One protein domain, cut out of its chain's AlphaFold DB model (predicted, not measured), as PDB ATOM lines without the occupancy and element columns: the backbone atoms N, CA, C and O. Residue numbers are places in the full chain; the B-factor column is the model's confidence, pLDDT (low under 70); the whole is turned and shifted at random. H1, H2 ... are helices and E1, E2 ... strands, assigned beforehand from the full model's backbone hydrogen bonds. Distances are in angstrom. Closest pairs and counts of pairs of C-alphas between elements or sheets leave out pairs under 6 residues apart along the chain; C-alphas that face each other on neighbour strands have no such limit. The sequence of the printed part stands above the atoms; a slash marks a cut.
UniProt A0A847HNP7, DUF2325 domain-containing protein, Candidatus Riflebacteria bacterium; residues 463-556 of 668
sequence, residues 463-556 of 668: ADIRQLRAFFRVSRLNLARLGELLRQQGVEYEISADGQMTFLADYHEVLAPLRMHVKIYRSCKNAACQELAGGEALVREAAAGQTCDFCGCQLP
ATOM      1  N   ALA A 463      47.823 -32.566  55.135       90.75
ATOM      2  CA  ALA A 463      46.706 -32.164  54.298       90.75
ATOM      3  C   ALA A 463      46.437 -33.202  53.205       90.75
ATOM      4  O   ALA A 463      47.334 -33.579  52.446       90.75
ATOM      5  N   ASP A 464      45.184 -33.642  53.102       91.38
ATOM      6  CA  ASP A 464      44.718 -34.437  51.969       91.38
ATOM      7  C   ASP A 464      44.308 -33.553  50.775       91.38
ATOM      8  O   ASP A 464      44.203 -32.324  50.858       91.38
ATOM      9  N   ILE A 465      44.030 -34.177  49.629       89.12
ATOM     10  CA  ILE A 465      43.657 -33.445  48.414       89.12
ATOM     11  C   ILE A 465      42.359 -32.629  48.568       89.12
ATOM     12  O   ILE A 465      42.191 -31.608  47.897       89.12
ATOM     13  N   ARG A 466      41.425 -33.050  49.435       88.94
ATOM     14  CA  ARG A 466      40.158 -32.338  49.672       88.94
ATOM     15  C   ARG A 466      40.411 -31.078  50.490       88.94
ATOM     16  O   ARG A 466      39.903 -30.014  50.136       88.94
ATOM     17  N   GLN A 467      41.234 -31.189  51.525       91.38
ATOM     18  CA  GLN A 467      41.681 -30.090  52.371       91.38
ATOM     19  C   GLN A 467      42.476 -29.070  51.560       91.38
ATOM     20  O   GLN A 467      42.176 -27.883  51.629       91.38
ATOM     21  N   LEU A 468      43.389 -29.513  50.693       89.75
ATOM     22  CA  LEU A 468      44.134 -28.618  49.802       89.75
ATOM     23  C   LEU A 468      43.218 -27.892  48.799       89.75
ATOM     24  O   LEU A 468      43.369 -26.687  48.584       89.75
ATOM     25  N   ARG A 469      42.218 -28.574  48.220       90.25
ATOM     26  CA  ARG A 469      41.221 -27.935  47.336       90.25
ATOM     27  C   ARG A 469      40.393 -26.880  48.063       90.25
ATOM     28  O   ARG A 469      40.218 -25.775  47.546       90.25
ATOM     29  N   ALA A 470      39.916 -27.206  49.264       86.88
ATOM     30  CA  ALA A 470      39.175 -26.279  50.111       86.88
ATOM     31  C   ALA A 470      40.047 -25.080  50.511       86.88
ATOM     32  O   ALA A 470      39.611 -23.932  50.390       86.88
ATOM     33  N   PHE A 471      41.299 -25.344  50.892       87.38
ATOM     34  CA  PHE A 471      42.270 -24.324  51.249       87.38
ATOM     35  C   PHE A 471      42.484 -23.355  50.095       87.38
ATOM     36  O   PHE A 471      42.285 -22.168  50.297       87.38
ATOM     37  N   PHE A 472      42.790 -23.801  48.876       84.81
ATOM     38  CA  PHE A 472      43.008 -22.891  47.740       84.81
ATOM     39  C   PHE A 472      41.718 -22.365  47.085       84.81
ATOM     40  O   PHE A 472      41.794 -21.467  46.247       84.81
ATOM     41  N   ARG A 473      40.535 -22.847  47.495       87.62
ATOM     42  CA  ARG A 473      39.228 -22.563  46.864       87.62
ATOM     43  C   ARG A 473      39.218 -22.900  45.368       87.62
ATOM     44  O   ARG A 473      38.796 -22.098  44.531       87.62
ATOM     45  N   VAL A 474      39.702 -24.095  45.045       89.12
ATOM     46  CA  VAL A 474      39.827 -24.610  43.675       89.12
ATOM     47  C   VAL A 474      38.936 -25.829  43.471       89.12
ATOM     48  O   VAL A 474      38.739 -26.627  44.387       89.12
ATOM     49  N   SER A 475      38.392 -25.985  42.264       86.62
ATOM     50  CA  SER A 475      37.583 -27.155  41.902       86.62
ATOM     51  C   SER A 475      38.460 -28.339  41.492       86.62
ATOM     52  O   SER A 475      38.097 -29.494  41.734       86.62
ATOM     53  N   ARG A 476      39.642 -28.071  40.923       88.62
ATOM     54  CA  ARG A 476      40.632 -29.080  40.536       88.62
ATOM     55  C   ARG A 476      42.016 -28.718  41.062       88.62
ATOM     56  O   ARG A 476      42.394 -27.548  41.114       88.62
ATOM     57  N   LEU A 477      42.749 -29.754  41.452       90.75
ATOM     58  CA  LEU A 477      44.107 -29.658  41.973       90.75
ATOM     59  C   LEU A 477      44.917 -30.846  41.458       90.75
ATOM     60  O   LEU A 477      44.476 -31.987  41.623       90.75
ATOM     61  N   ASN A 478      46.074 -30.567  40.858       90.62
ATOM     62  CA  ASN A 478      47.034 -31.566  40.394       90.62
ATOM     63  C   ASN A 478      48.219 -31.624  41.374       90.62
ATOM     64  O   ASN A 478      49.014 -30.687  41.449       90.62
ATOM     65  N   LEU A 479      48.325 -32.718  42.140       88.19
ATOM     66  CA  LEU A 479      49.320 -32.868  43.211       88.19
ATOM     67  C   LEU A 479      50.766 -32.860  42.695       88.19
ATOM     68  O   LEU A 479      51.630 -32.268  43.336       88.19
ATOM     69  N   ALA A 480      51.030 -33.466  41.534       87.69
ATOM     70  CA  ALA A 480      52.372 -33.496  40.953       87.69
ATOM     71  C   ALA A 480      52.847 -32.079  40.599       87.69
ATOM     72  O   ALA A 480      53.930 -31.660  41.011       87.69
ATOM     73  N   ARG A 481      51.988 -31.306  39.922       88.88
ATOM     74  CA  ARG A 481      52.294 -29.925  39.530       88.88
ATOM     75  C   ARG A 481      52.333 -28.972  40.726       88.88
ATOM     76  O   ARG A 481      53.160 -28.064  40.756       88.88
ATOM     77  N   LEU A 482      51.491 -29.195  41.738       89.19
ATOM     78  CA  LEU A 482      51.572 -28.469  43.007       89.19
ATOM     79  C   LEU A 482      52.911 -28.729  43.707       89.19
ATOM     80  O   LEU A 482      53.552 -27.783  44.149       89.19
ATOM     81  N   GLY A 483      53.369 -29.982  43.759       88.69
ATOM     82  CA  GLY A 483      54.660 -30.330  44.351       88.69
ATOM     83  C   GLY A 483      55.850 -29.638  43.670       88.69
ATOM     84  O   GLY A 483      56.792 -29.218  44.340       88.69
ATOM     85  N   GLU A 484      55.801 -29.460  42.350       88.81
ATOM     86  CA  GLU A 484      56.805 -28.671  41.621       88.81
ATOM     87  C   GLU A 484      56.788 -27.191  42.021       88.81
ATOM     88  O   GLU A 484      57.850 -26.611  42.246       88.81
ATOM     89  N   LEU A 485      55.603 -26.589  42.176       87.25
ATOM     90  CA  LEU A 485      55.465 -25.204  42.642       87.25
ATOM     91  C   LEU A 485      55.985 -25.023  44.072       87.25
ATOM     92  O   LEU A 485      56.666 -24.040  44.355       87.25
ATOM     93  N   LEU A 486      55.700 -25.972  44.965       88.69
ATOM     94  CA  LEU A 486      56.206 -25.946  46.339       88.69
ATOM     95  C   LEU A 486      57.739 -25.999  46.364       88.69
ATOM     96  O   LEU A 486      58.365 -25.188  47.045       88.69
ATOM     97  N   ARG A 487      58.348 -26.870  45.546       87.62
ATOM     98  CA  ARG A 487      59.810 -26.944  45.390       87.62
ATOM     99  C   ARG A 487      60.410 -25.648  44.845       87.62
ATOM    100  O   ARG A 487      61.428 -25.200  45.360       87.62
ATOM    101  N   GLN A 488      59.776 -25.015  43.856       83.44
ATOM    102  CA  GLN A 488      60.227 -23.720  43.321       83.44
ATOM    103  C   GLN A 488      60.220 -22.604  44.374       83.44
ATOM    104  O   GLN A 488      61.037 -21.692  44.302       83.44
ATOM    105  N   GLN A 489      59.309 -22.678  45.343       79.25
ATOM    106  CA  GLN A 489      59.164 -21.695  46.419       79.25
ATOM    107  C   GLN A 489      59.945 -22.078  47.688       79.25
ATOM    108  O   GLN A 489      59.789 -21.428  48.718       79.25
ATOM    109  N   GLY A 490      60.777 -23.125  47.627       81.69
ATOM    110  CA  GLY A 490      61.589 -23.583  48.757       81.69
ATOM    111  C   GLY A 490      60.774 -24.160  49.918       81.69
ATOM    112  O   GLY A 490      61.241 -24.140  51.054       81.69
ATOM    113  N   VAL A 491      59.554 -24.641  49.662       85.56
ATOM    114  CA  VAL A 491      58.693 -25.252  50.681       85.56
ATOM    115  C   VAL A 491      58.968 -26.750  50.755       85.56
ATOM    116  O   VAL A 491      58.725 -27.483  49.796       85.56
ATOM    117  N   GLU A 492      59.452 -27.204  51.909       84.44
ATOM    118  CA  GLU A 492      59.680 -28.622  52.192       84.44
ATOM    119  C   GLU A 492      58.361 -29.351  52.479       84.44
ATOM    120  O   GLU A 492      57.511 -28.869  53.236       84.44
ATOM    121  N   TYR A 493      58.191 -30.521  51.863       91.00
ATOM    122  CA  TYR A 493      57.026 -31.377  52.052       91.00
ATOM    123  C   TYR A 493      57.383 -32.848  51.791       91.00
ATOM    124  O   TYR A 493      58.260 -33.152  50.981       91.00
ATOM    125  N   GLU A 494      56.636 -33.757  52.410       90.00
ATOM    126  CA  GLU A 494      56.663 -35.194  52.115       90.00
ATOM    127  C   GLU A 494      55.308 -35.629  51.550       90.00
ATOM    128  O   GLU A 494      54.268 -35.133  51.982       90.00
ATOM    129  N   ILE A 495      55.302 -36.540  50.572       89.38
ATOM    130  CA  ILE A 495      54.071 -37.125  50.022       89.38
ATOM    131  C   ILE A 495      53.993 -38.583  50.463       89.38
ATOM    132  O   ILE A 495      54.881 -39.374  50.148       89.38
ATOM    133  N   SER A 496      52.920 -38.942  51.164       85.38
ATOM    134  CA  SER A 496      52.613 -40.330  51.514       85.38
ATOM    135  C   SER A 496      52.011 -41.086  50.323       85.38
ATOM    136  O   SER A 496      51.450 -40.479  49.410       85.38
ATOM    137  N   ALA A 497      52.067 -42.421  50.352       76.56
ATOM    138  CA  ALA A 497      51.508 -43.282  49.300       76.56
ATOM    139  C   ALA A 497      50.007 -43.030  49.032       76.56
ATOM    140  O   ALA A 497      49.550 -43.182  47.902       76.56
ATOM    141  N   ASP A 498      49.275 -42.548  50.041       78.25
ATOM    142  CA  ASP A 498      47.845 -42.222  49.964       78.25
ATOM    143  C   ASP A 498      47.554 -40.831  49.358       78.25
ATOM    144  O   ASP A 498      46.410 -40.374  49.336       78.25
ATOM    145  N   GLY A 499      48.580 -40.116  48.879       79.25
ATOM    146  CA  GLY A 499      48.442 -38.787  48.274       79.25
ATOM    147  C   GLY A 499      48.233 -37.645  49.277       79.25
ATOM    148  O   GLY A 499      47.838 -36.548  48.879       79.25
ATOM    149  N   GLN A 500      48.489 -37.888  50.565       89.94
ATOM    150  CA  GLN A 500      48.553 -36.846  51.592       89.94
ATOM    151  C   GLN A 500      49.912 -36.144  51.578       89.94
ATOM    152  O   GLN A 500      50.942 -36.784  51.361       89.94
ATOM    153  N   MET A 501      49.903 -34.831  51.823       90.88
ATOM    154  CA  MET A 501      51.112 -34.020  51.955       90.88
ATOM    155  C   MET A 501      51.346 -33.666  53.423       90.88
ATOM    156  O   MET A 501      50.437 -33.166  54.090       90.88
ATOM    157  N   THR A 502      52.565 -33.890  53.903       91.44
ATOM    158  CA  THR A 502      53.006 -33.550  55.261       91.44
ATOM    159  C   THR A 502      53.999 -32.397  55.205       91.44
ATOM    160  O   THR A 502      54.938 -32.425  54.411       91.44
ATOM    161  N   PHE A 503      53.798 -31.395  56.057       90.19
ATOM    162  CA  PHE A 503      54.610 -30.181  56.137       90.19
ATOM    163  C   PHE A 503      55.325 -30.073  57.493       90.19
ATOM    164  O   PHE A 503      54.940 -30.704  58.479       90.19
ATOM    165  N   LEU A 504      56.368 -29.242  57.568       81.75
ATOM    166  CA  LEU A 504      57.143 -29.038  58.803       81.75
ATOM    167  C   LEU A 504      56.338 -28.354  59.926       81.75
ATOM    168  O   LEU A 504      56.540 -28.649  61.111       81.75
ATOM    169  N   ALA A 505      55.418 -27.464  59.554       82.38
ATOM    170  CA  ALA A 505      54.531 -26.704  60.436       82.38
ATOM    171  C   ALA A 505      53.064 -26.894  60.010       82.38
ATOM    172  O   ALA A 505      52.773 -27.748  59.172       82.38
ATOM    173  N   ASP A 506      52.134 -26.139  60.602       84.06
ATOM    174  CA  ASP A 506      50.731 -26.184  60.180       84.06
ATOM    175  C   ASP A 506      50.618 -25.866  58.682       84.06
ATOM    176  O   ASP A 506      51.169 -24.867  58.201       84.06
ATOM    177  N   TYR A 507      49.913 -26.710  57.927       87.44
ATOM    178  CA  TYR A 507      49.841 -26.552  56.478       87.44
ATOM    179  C   TYR A 507      49.175 -25.226  56.076       87.44
ATOM    180  O   TYR A 507      49.485 -24.692  55.011       87.44
ATOM    181  N   HIS A 508      48.301 -24.651  56.912       84.88
ATOM    182  CA  HIS A 508      47.698 -23.348  56.633       84.88
ATOM    183  C   HIS A 508      48.737 -22.230  56.662       84.88
ATOM    184  O   HIS A 508      48.691 -21.340  55.813       84.88
ATOM    185  N   GLU A 509      49.675 -22.275  57.608       81.38
ATOM    186  CA  GLU A 509      50.743 -21.282  57.741       81.38
ATOM    187  C   GLU A 509      51.749 -21.404  56.598       81.38
ATOM    188  O   GLU A 509      52.125 -20.401  55.991       81.38
ATOM    189  N   VAL A 510      52.124 -22.640  56.255       82.69
ATOM    190  CA  VAL A 510      53.081 -22.932  55.178       82.69
ATOM    191  C   VAL A 510      52.510 -22.561  53.806       82.69
ATOM    192  O   VAL A 510      53.214 -21.996  52.968       82.69
ATOM    193  N   LEU A 511      51.224 -22.837  53.562       83.50
ATOM    194  CA  LEU A 511      50.588 -22.616  52.259       83.50
ATOM    195  C   LEU A 511      49.944 -21.230  52.098       83.50
ATOM    196  O   LEU A 511      49.617 -20.836  50.974       83.50
ATOM    197  N   ALA A 512      49.758 -20.454  53.171       79.50
ATOM    198  CA  ALA A 512      49.170 -19.114  53.082       79.50
ATOM    199  C   ALA A 512      49.972 -18.148  52.183       79.50
ATOM    200  O   ALA A 512      49.348 -17.516  51.323       79.50
ATOM    201  N   PRO A 513      51.315 -18.057  52.282       73.56
ATOM    202  CA  PRO A 513      52.113 -17.202  51.401       73.56
ATOM    203  C   PRO A 513      51.990 -17.581  49.921       73.56
ATOM    204  O   PRO A 513      51.993 -16.709  49.051       73.56
ATOM    205  N   LEU A 514      51.819 -18.871  49.618       73.56
ATOM    206  CA  LEU A 514      51.711 -19.378  48.247       73.56
ATOM    207  C   LEU A 514      50.467 -18.864  47.518       73.56
ATOM    208  O   LEU A 514      50.514 -18.667  46.307       73.56
ATOM    209  N   ARG A 515      49.373 -18.557  48.230       72.50
ATOM    210  CA  ARG A 515      48.145 -18.015  47.612       72.50
ATOM    211  C   ARG A 515      48.370 -16.691  46.886       72.50
ATOM    212  O   ARG A 515      47.634 -16.393  45.954       72.50
ATOM    213  N   MET A 516      49.367 -15.916  47.306       66.25
ATOM    214  CA  MET A 516      49.705 -14.632  46.685       66.25
ATOM    215  C   MET A 516      50.619 -14.785  45.464       66.25
ATOM    216  O   MET A 516      50.674 -13.883  44.634       66.25
ATOM    217  N   HIS A 517      51.325 -15.912  45.349       66.75
ATOM    218  CA  HIS A 517      52.395 -16.116  44.364       66.75
ATOM    219  C   HIS A 517      52.053 -17.169  43.303       66.75
ATOM    220  O   HIS A 517      52.759 -17.284  42.304       66.75
ATOM    221  N   VAL A 518      50.971 -17.928  43.491       74.19
ATOM    222  CA  VAL A 518      50.543 -18.975  42.560       74.19
ATOM    223  C   VAL A 518      49.291 -18.541  41.804       74.19
ATOM    224  O   VAL A 518      48.275 -18.162  42.390       74.19
ATOM    225  N   LYS A 519      49.346 -18.638  40.474       82.56
ATOM    226  CA  LYS A 519      48.204 -18.363  39.600       82.56
ATOM    227  C   LYS A 519      47.150 -19.467  39.739       82.56
ATOM    228  O   LYS A 519      47.441 -20.639  39.525       82.56
ATOM    229  N   ILE A 520      45.913 -19.073  40.038       87.94
ATOM    230  CA  ILE A 520      44.742 -19.958  39.985       87.94
ATOM    231  C   ILE A 520      44.036 -19.733  38.648       87.94
ATOM    232  O   ILE A 520      43.465 -18.663  38.423       87.94
ATOM    233  N   TYR A 521      44.059 -20.737  37.772       87.62
ATOM    234  CA  TYR A 521      43.414 -20.658  36.462       87.62
ATOM    235  C   TYR A 521      41.896 -20.811  36.573       87.62
ATOM    236  O   TYR A 521      41.377 -21.531  37.427       87.62
ATOM    237  N   ARG A 522      41.166 -20.142  35.685       90.31
ATOM    238  CA  ARG A 522      39.709 -20.197  35.554       90.31
ATOM    239  C   ARG A 522      39.341 -20.999  34.317       90.31
ATOM    240  O   ARG A 522      39.708 -20.615  33.209       90.31
ATOM    241  N   SER A 523      38.588 -22.080  34.489       92.12
ATOM    242  CA  SER A 523      38.099 -22.901  33.376       92.12
ATOM    243  C   SER A 523      36.585 -22.779  33.210       92.12
ATOM    244  O   SER A 523      35.843 -22.721  34.192       92.12
ATOM    245  N   CYS A 524      36.117 -22.728  31.962       89.94
ATOM    246  CA  CYS A 524      34.698 -22.841  31.624       89.94
ATOM    247  C   CYS A 524      34.290 -24.319  31.512       89.94
ATOM    248  O   CYS A 524      35.130 -25.215  31.519       89.94
ATOM    249  N   LYS A 525      32.994 -24.607  31.364       87.38
ATOM    250  CA  LYS A 525      32.478 -25.989  31.284       87.38
ATOM    251  C   LYS A 525      32.768 -26.709  29.954       87.38
ATOM    252  O   LYS A 525      32.322 -27.835  29.773       87.38
ATOM    253  N   ASN A 526      33.495 -26.085  29.025       89.00
ATOM    254  CA  ASN A 526      33.838 -26.697  27.742       89.00
ATOM    255  C   ASN A 526      34.845 -27.848  27.932       89.00
ATOM    256  O   ASN A 526      35.855 -27.668  28.612       89.00
ATOM    257  N   ALA A 527      34.601 -29.003  27.307       87.50
ATOM    258  CA  ALA A 527      35.405 -30.216  27.469       87.50
ATOM    259  C   ALA A 527      36.898 -29.990  27.165       87.50
ATOM    260  O   ALA A 527      37.740 -30.378  27.970       87.50
ATOM    261  N   ALA A 528      37.225 -29.263  26.090       89.19
ATOM    262  CA  ALA A 528      38.612 -28.940  25.736       89.19
ATOM    263  C   ALA A 528      39.316 -28.081  26.808       89.19
ATOM    264  O   ALA A 528      40.479 -28.300  27.139       89.19
ATOM    265  N   CYS A 529      38.606 -27.124  27.419       88.94
ATOM    266  CA  CYS A 529      39.145 -26.312  28.517       88.94
ATOM    267  C   CYS A 529      39.265 -27.100  29.822       88.94
ATOM    268  O   CYS A 529      40.118 -26.793  30.652       88.94
ATOM    269  N   GLN A 530      38.403 -28.095  30.026       87.69
ATOM    270  CA  GLN A 530      38.464 -28.990  31.178       87.69
ATOM    271  C   GLN A 530      39.634 -29.974  31.057       87.69
ATOM    272  O   GLN A 530      40.240 -30.309  32.072       87.69
ATOM    273  N   GLU A 531      39.982 -30.409  29.847       89.25
ATOM    274  CA  GLU A 531      41.162 -31.239  29.594       89.25
ATOM    275  C   GLU A 531      42.457 -30.460  29.860       89.25
ATOM    276  O   GLU A 531      43.262 -30.881  30.690       89.25
ATOM    277  N   LEU A 532      42.597 -29.259  29.280       88.19
ATOM    278  CA  LEU A 532      43.741 -28.370  29.538       88.19
ATOM    279  C   LEU A 532      43.860 -27.993  31.023       88.19
ATOM    280  O   LEU A 532      44.952 -27.991  31.587       88.19
ATOM    281  N   ALA A 533      42.729 -27.753  31.690       87.94
ATOM    282  CA  ALA A 533      42.685 -27.526  33.131       87.94
ATOM    283  C   ALA A 533      43.197 -28.711  33.967       87.94
ATOM    284  O   ALA A 533      43.617 -28.507  35.104       87.94
ATOM    285  N   GLY A 534      43.158 -29.943  33.453       85.06
ATOM    286  CA  GLY A 534      43.714 -31.113  34.141       85.06
ATOM    287  C   GLY A 534      45.243 -31.081  34.264       85.06
ATOM    288  O   GLY A 534      45.795 -31.671  35.196       85.06
ATOM    289  N   GLY A 535      45.921 -30.365  33.361       86.12
ATOM    290  CA  GLY A 535      47.380 -30.217  33.354       86.12
ATOM    291  C   GLY A 535      47.927 -29.165  34.325       86.12
ATOM    292  O   GLY A 535      49.123 -29.163  34.607       86.12
ATOM    293  N   GLU A 536      47.078 -28.287  34.865       90.81
ATOM    294  CA  GLU A 536      47.496 -27.177  35.727       90.81
ATOM    295  C   GLU A 536      47.399 -27.504  37.225       90.81
ATOM    296  O   GLU A 536      46.585 -28.321  37.660       90.81
ATOM    297  N   ALA A 537      48.224 -26.839  38.048       88.94
ATOM    298  CA  ALA A 537      48.285 -27.106  39.492       88.94
ATOM    299  C   ALA A 537      46.992 -26.746  40.231       88.94
ATOM    300  O   ALA A 537      46.521 -27.523  41.062       88.94
ATOM    301  N   LEU A 538      46.442 -25.561  39.951       91.19
ATOM    302  CA  LEU A 538      45.317 -24.962  40.669       91.19
ATOM    303  C   LEU A 538      44.312 -24.384  39.668       91.19
ATOM    304  O   LEU A 538      44.609 -23.404  38.980       91.19
ATOM    305  N   VAL A 539      43.106 -24.960  39.617       91.12
ATOM    306  CA  VAL A 539      42.037 -24.505  38.715       91.12
ATOM    307  C   VAL A 539      40.711 -24.363  39.452       91.12
ATOM    308  O   VAL A 539      40.278 -25.264  40.170       91.12
ATOM    309  N   ARG A 540      40.018 -23.250  39.221       91.62
ATOM    310  CA  ARG A 540      38.624 -23.037  39.631       91.62
ATOM    311  C   ARG A 540      37.706 -22.875  38.424       91.62
ATOM    312  O   ARG A 540      38.149 -22.518  37.334       91.62
ATOM    313  N   GLU A 541      36.413 -23.094  38.625       88.38
ATOM    314  CA  GLU A 541      35.415 -22.756  37.609       88.38
ATOM    315  C   GLU A 541      35.255 -21.233  37.489       88.38
ATOM    316  O   GLU A 541      35.305 -20.508  38.486       88.38
ATOM    317  N   ALA A 542      35.100 -20.745  36.259       85.19
ATOM    318  CA  ALA A 542      34.844 -19.335  35.985       85.19
ATOM    319  C   ALA A 542      33.403 -18.955  36.381       85.19
ATOM    320  O   ALA A 542      32.448 -19.616  35.971       85.19
ATOM    321  N   ALA A 543      33.247 -17.883  37.164       80.69
ATOM    322  CA  ALA A 543      31.937 -17.360  37.563       80.69
ATOM    323  C   ALA A 543      31.312 -16.461  36.474       80.69
ATOM    324  O   ALA A 543      31.995 -16.042  35.538       80.69
ATOM    325  N   ALA A 544      30.022 -16.129  36.613       77.56
ATOM    326  CA  ALA A 544      29.334 -15.179  35.733       77.56
ATOM    327  C   ALA A 544      30.107 -13.847  35.631       77.56
ATOM    328  O   ALA A 544      30.629 -13.343  36.627       77.56
ATOM    329  N   GLY A 545      30.242 -13.311  34.416       75.38
ATOM    330  CA  GLY A 545      31.036 -12.114  34.122       75.38
ATOM    331  C   GLY A 545      32.555 -12.327  34.024       75.38
ATOM    332  O   GLY A 545      33.254 -11.414  33.578       75.38
ATOM    333  N   GLN A 546      33.091 -13.500  34.391       79.69
ATOM    334  CA  GLN A 546      34.530 -13.797  34.319       79.69
ATOM    335  C   GLN A 546      34.935 -14.424  32.979       79.69
ATOM    336  O   GLN A 546      34.145 -15.096  32.320       79.69
ATOM    337  N   THR A 547      36.198 -14.235  32.597       85.94
ATOM    338  CA  THR A 547      36.812 -14.843  31.411       85.94
ATOM    339  C   THR A 547      37.463 -16.185  31.744       85.94
ATOM    340  O   THR A 547      38.150 -16.317  32.760       85.94
ATOM    341  N   CYS A 548      37.280 -17.174  30.870       87.56
ATOM    342  CA  CYS A 548      38.035 -18.424  30.903       87.56
ATOM    343  C   CYS A 548      39.501 -18.163  30.528       87.56
ATOM    344  O   CYS A 548      39.766 -17.581  29.479       87.56
ATOM    345  N   ASP A 549      40.451 -18.633  31.335       86.00
ATOM    346  CA  ASP A 549      41.887 -18.449  31.080       86.00
ATOM    347  C   ASP A 549      42.418 -19.375  29.963       86.00
ATOM    348  O   ASP A 549      43.534 -19.177  29.496       86.00
ATOM    349  N   PHE A 550      41.625 -20.364  29.519       89.38
ATOM    350  CA  PHE A 550      42.005 -21.318  28.465       89.38
ATOM    351  C   PHE A 550      41.430 -20.963  27.087       89.38
ATOM    352  O   PHE A 550      42.146 -21.026  26.096       89.38
ATOM    353  N   CYS A 551      40.146 -20.587  27.000       88.38
ATOM    354  CA  CYS A 551      39.502 -20.225  25.725       88.38
ATOM    355  C   CYS A 551      39.187 -18.734  25.570       88.38
ATOM    356  O   CYS A 551      38.669 -18.335  24.531       88.38
ATOM    357  N   GLY A 552      39.413 -17.910  26.597       84.94
ATOM    358  CA  GLY A 552      39.138 -16.470  26.564       84.94
ATOM    359  C   GLY A 552      37.656 -16.074  26.620       84.94
ATOM    360  O   GLY A 552      37.356 -14.893  26.766       84.94
ATOM    361  N   CYS A 553      36.712 -17.020  26.543       83.25
ATOM    362  CA  CYS A 553      35.280 -16.706  26.559       83.25
ATOM    363  C   CYS A 553      34.848 -16.082  27.897       83.25
ATOM    364  O   CYS A 553      35.133 -16.640  28.962       83.25
ATOM    365  N   GLN A 554      34.124 -14.960  27.836       81.62
ATOM    366  CA  GLN A 554      33.501 -14.315  28.992       81.62
ATOM    367  C   GLN A 554      32.123 -14.928  29.263       81.62
ATOM    368  O   GLN A 554      31.302 -15.031  28.352       81.62
ATOM    369  N   LEU A 555      31.860 -15.344  30.504       76.31
ATOM    370  CA  LEU A 555      30.536 -15.840  30.879       76.31
ATOM    371  C   LEU A 555      29.536 -14.677  30.997       76.31
ATOM    372  O   LEU A 555      29.900 -13.632  31.541       76.31
ATOM    373  N   PRO A 556      28.283 -14.848  30.539       64.62
ATOM    374  CA  PRO A 556      27.267 -13.802  30.620       64.62
ATOM    375  C   PRO A 556      27.042 -13.368  32.078       64.62
ATOM    376  O   PRO A 556      26.902 -14.206  32.968       64.62
TER     377      PRO A 556
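AT A GLANCE: This is residues 463 to 556 of the 668 residues of the protein "DUF2325 domain-containing protein" of Candidatus Riflebacteria bacterium (UniProt A0A847HNP7). This is an elongated body with a small two-stranded sheet in each half: the antiparallel hairpin E1 and E2 at one end, and the parallel pair E3 and E4 with H5 packed on it in the other half. H1, H2 and H4 lie between the two sheets, H3 is near E2, and residues 542 to 556, with no named element, make the other end. The printed part has 94 residues, with five named helices and four named strands in the order H1 H2 E1 E2 H3 H4 E3 H5 E4; 48 residues are in named elements, and the class is mixed, helices and strands. The whole is compact, radius of gyration of the C-alphas 14.1 A, spanning 43 by 25 by 21 A.

HOW THE PARTS SIT: Start at H1, residues 465 to 472, close but not clearly touching H2, residues 479 to 488; their closest C-alphas, Ile 465 and Leu 479, are 7.7 A apart. Between them, residues 476 to 477 pair antiparallel with residues 538 to 539 of E4, residues 538 to 541. Next comes the hairpin of E1, residues 493 to 495, and E2, residues 501 to 503, with N 494 and O 502 2.9 A apart. H3, residues 507 to 511, and H4, residues 514 to 517, meet only through their link. Then E3, residues 521 to 523, H5, residues 527 to 534, and E4 form a strand-helix-strand unit, parallel strands joined through a helix, with a right-handed crossover; N 540 and O 521 are 2.8 A apart. The closest C-alphas of E3 and H5, Ser 523 and Cys 529, are 6.0 A apart. In H1, H2, H3 and H5 every O i to N i+4 pair is within hydrogen-bond range; H4 is too short for one.

IN THESE COORDINATES: Find C-alpha 465 at (43.657, -33.445, 48.414); from there H1 runs 10.6 A. H2 runs 14.2 A, H5 10.7 A and E4 10.6 A, ending at C-alpha 541 (35.415, -22.756, 37.609).

THE WHOLE: The farthest C-alphas, Leu 504 and Pro 556, are 43.8 A apart. The printed part has no cut and no long link. Residues 516 to 517 and 556 are under pLDDT 70.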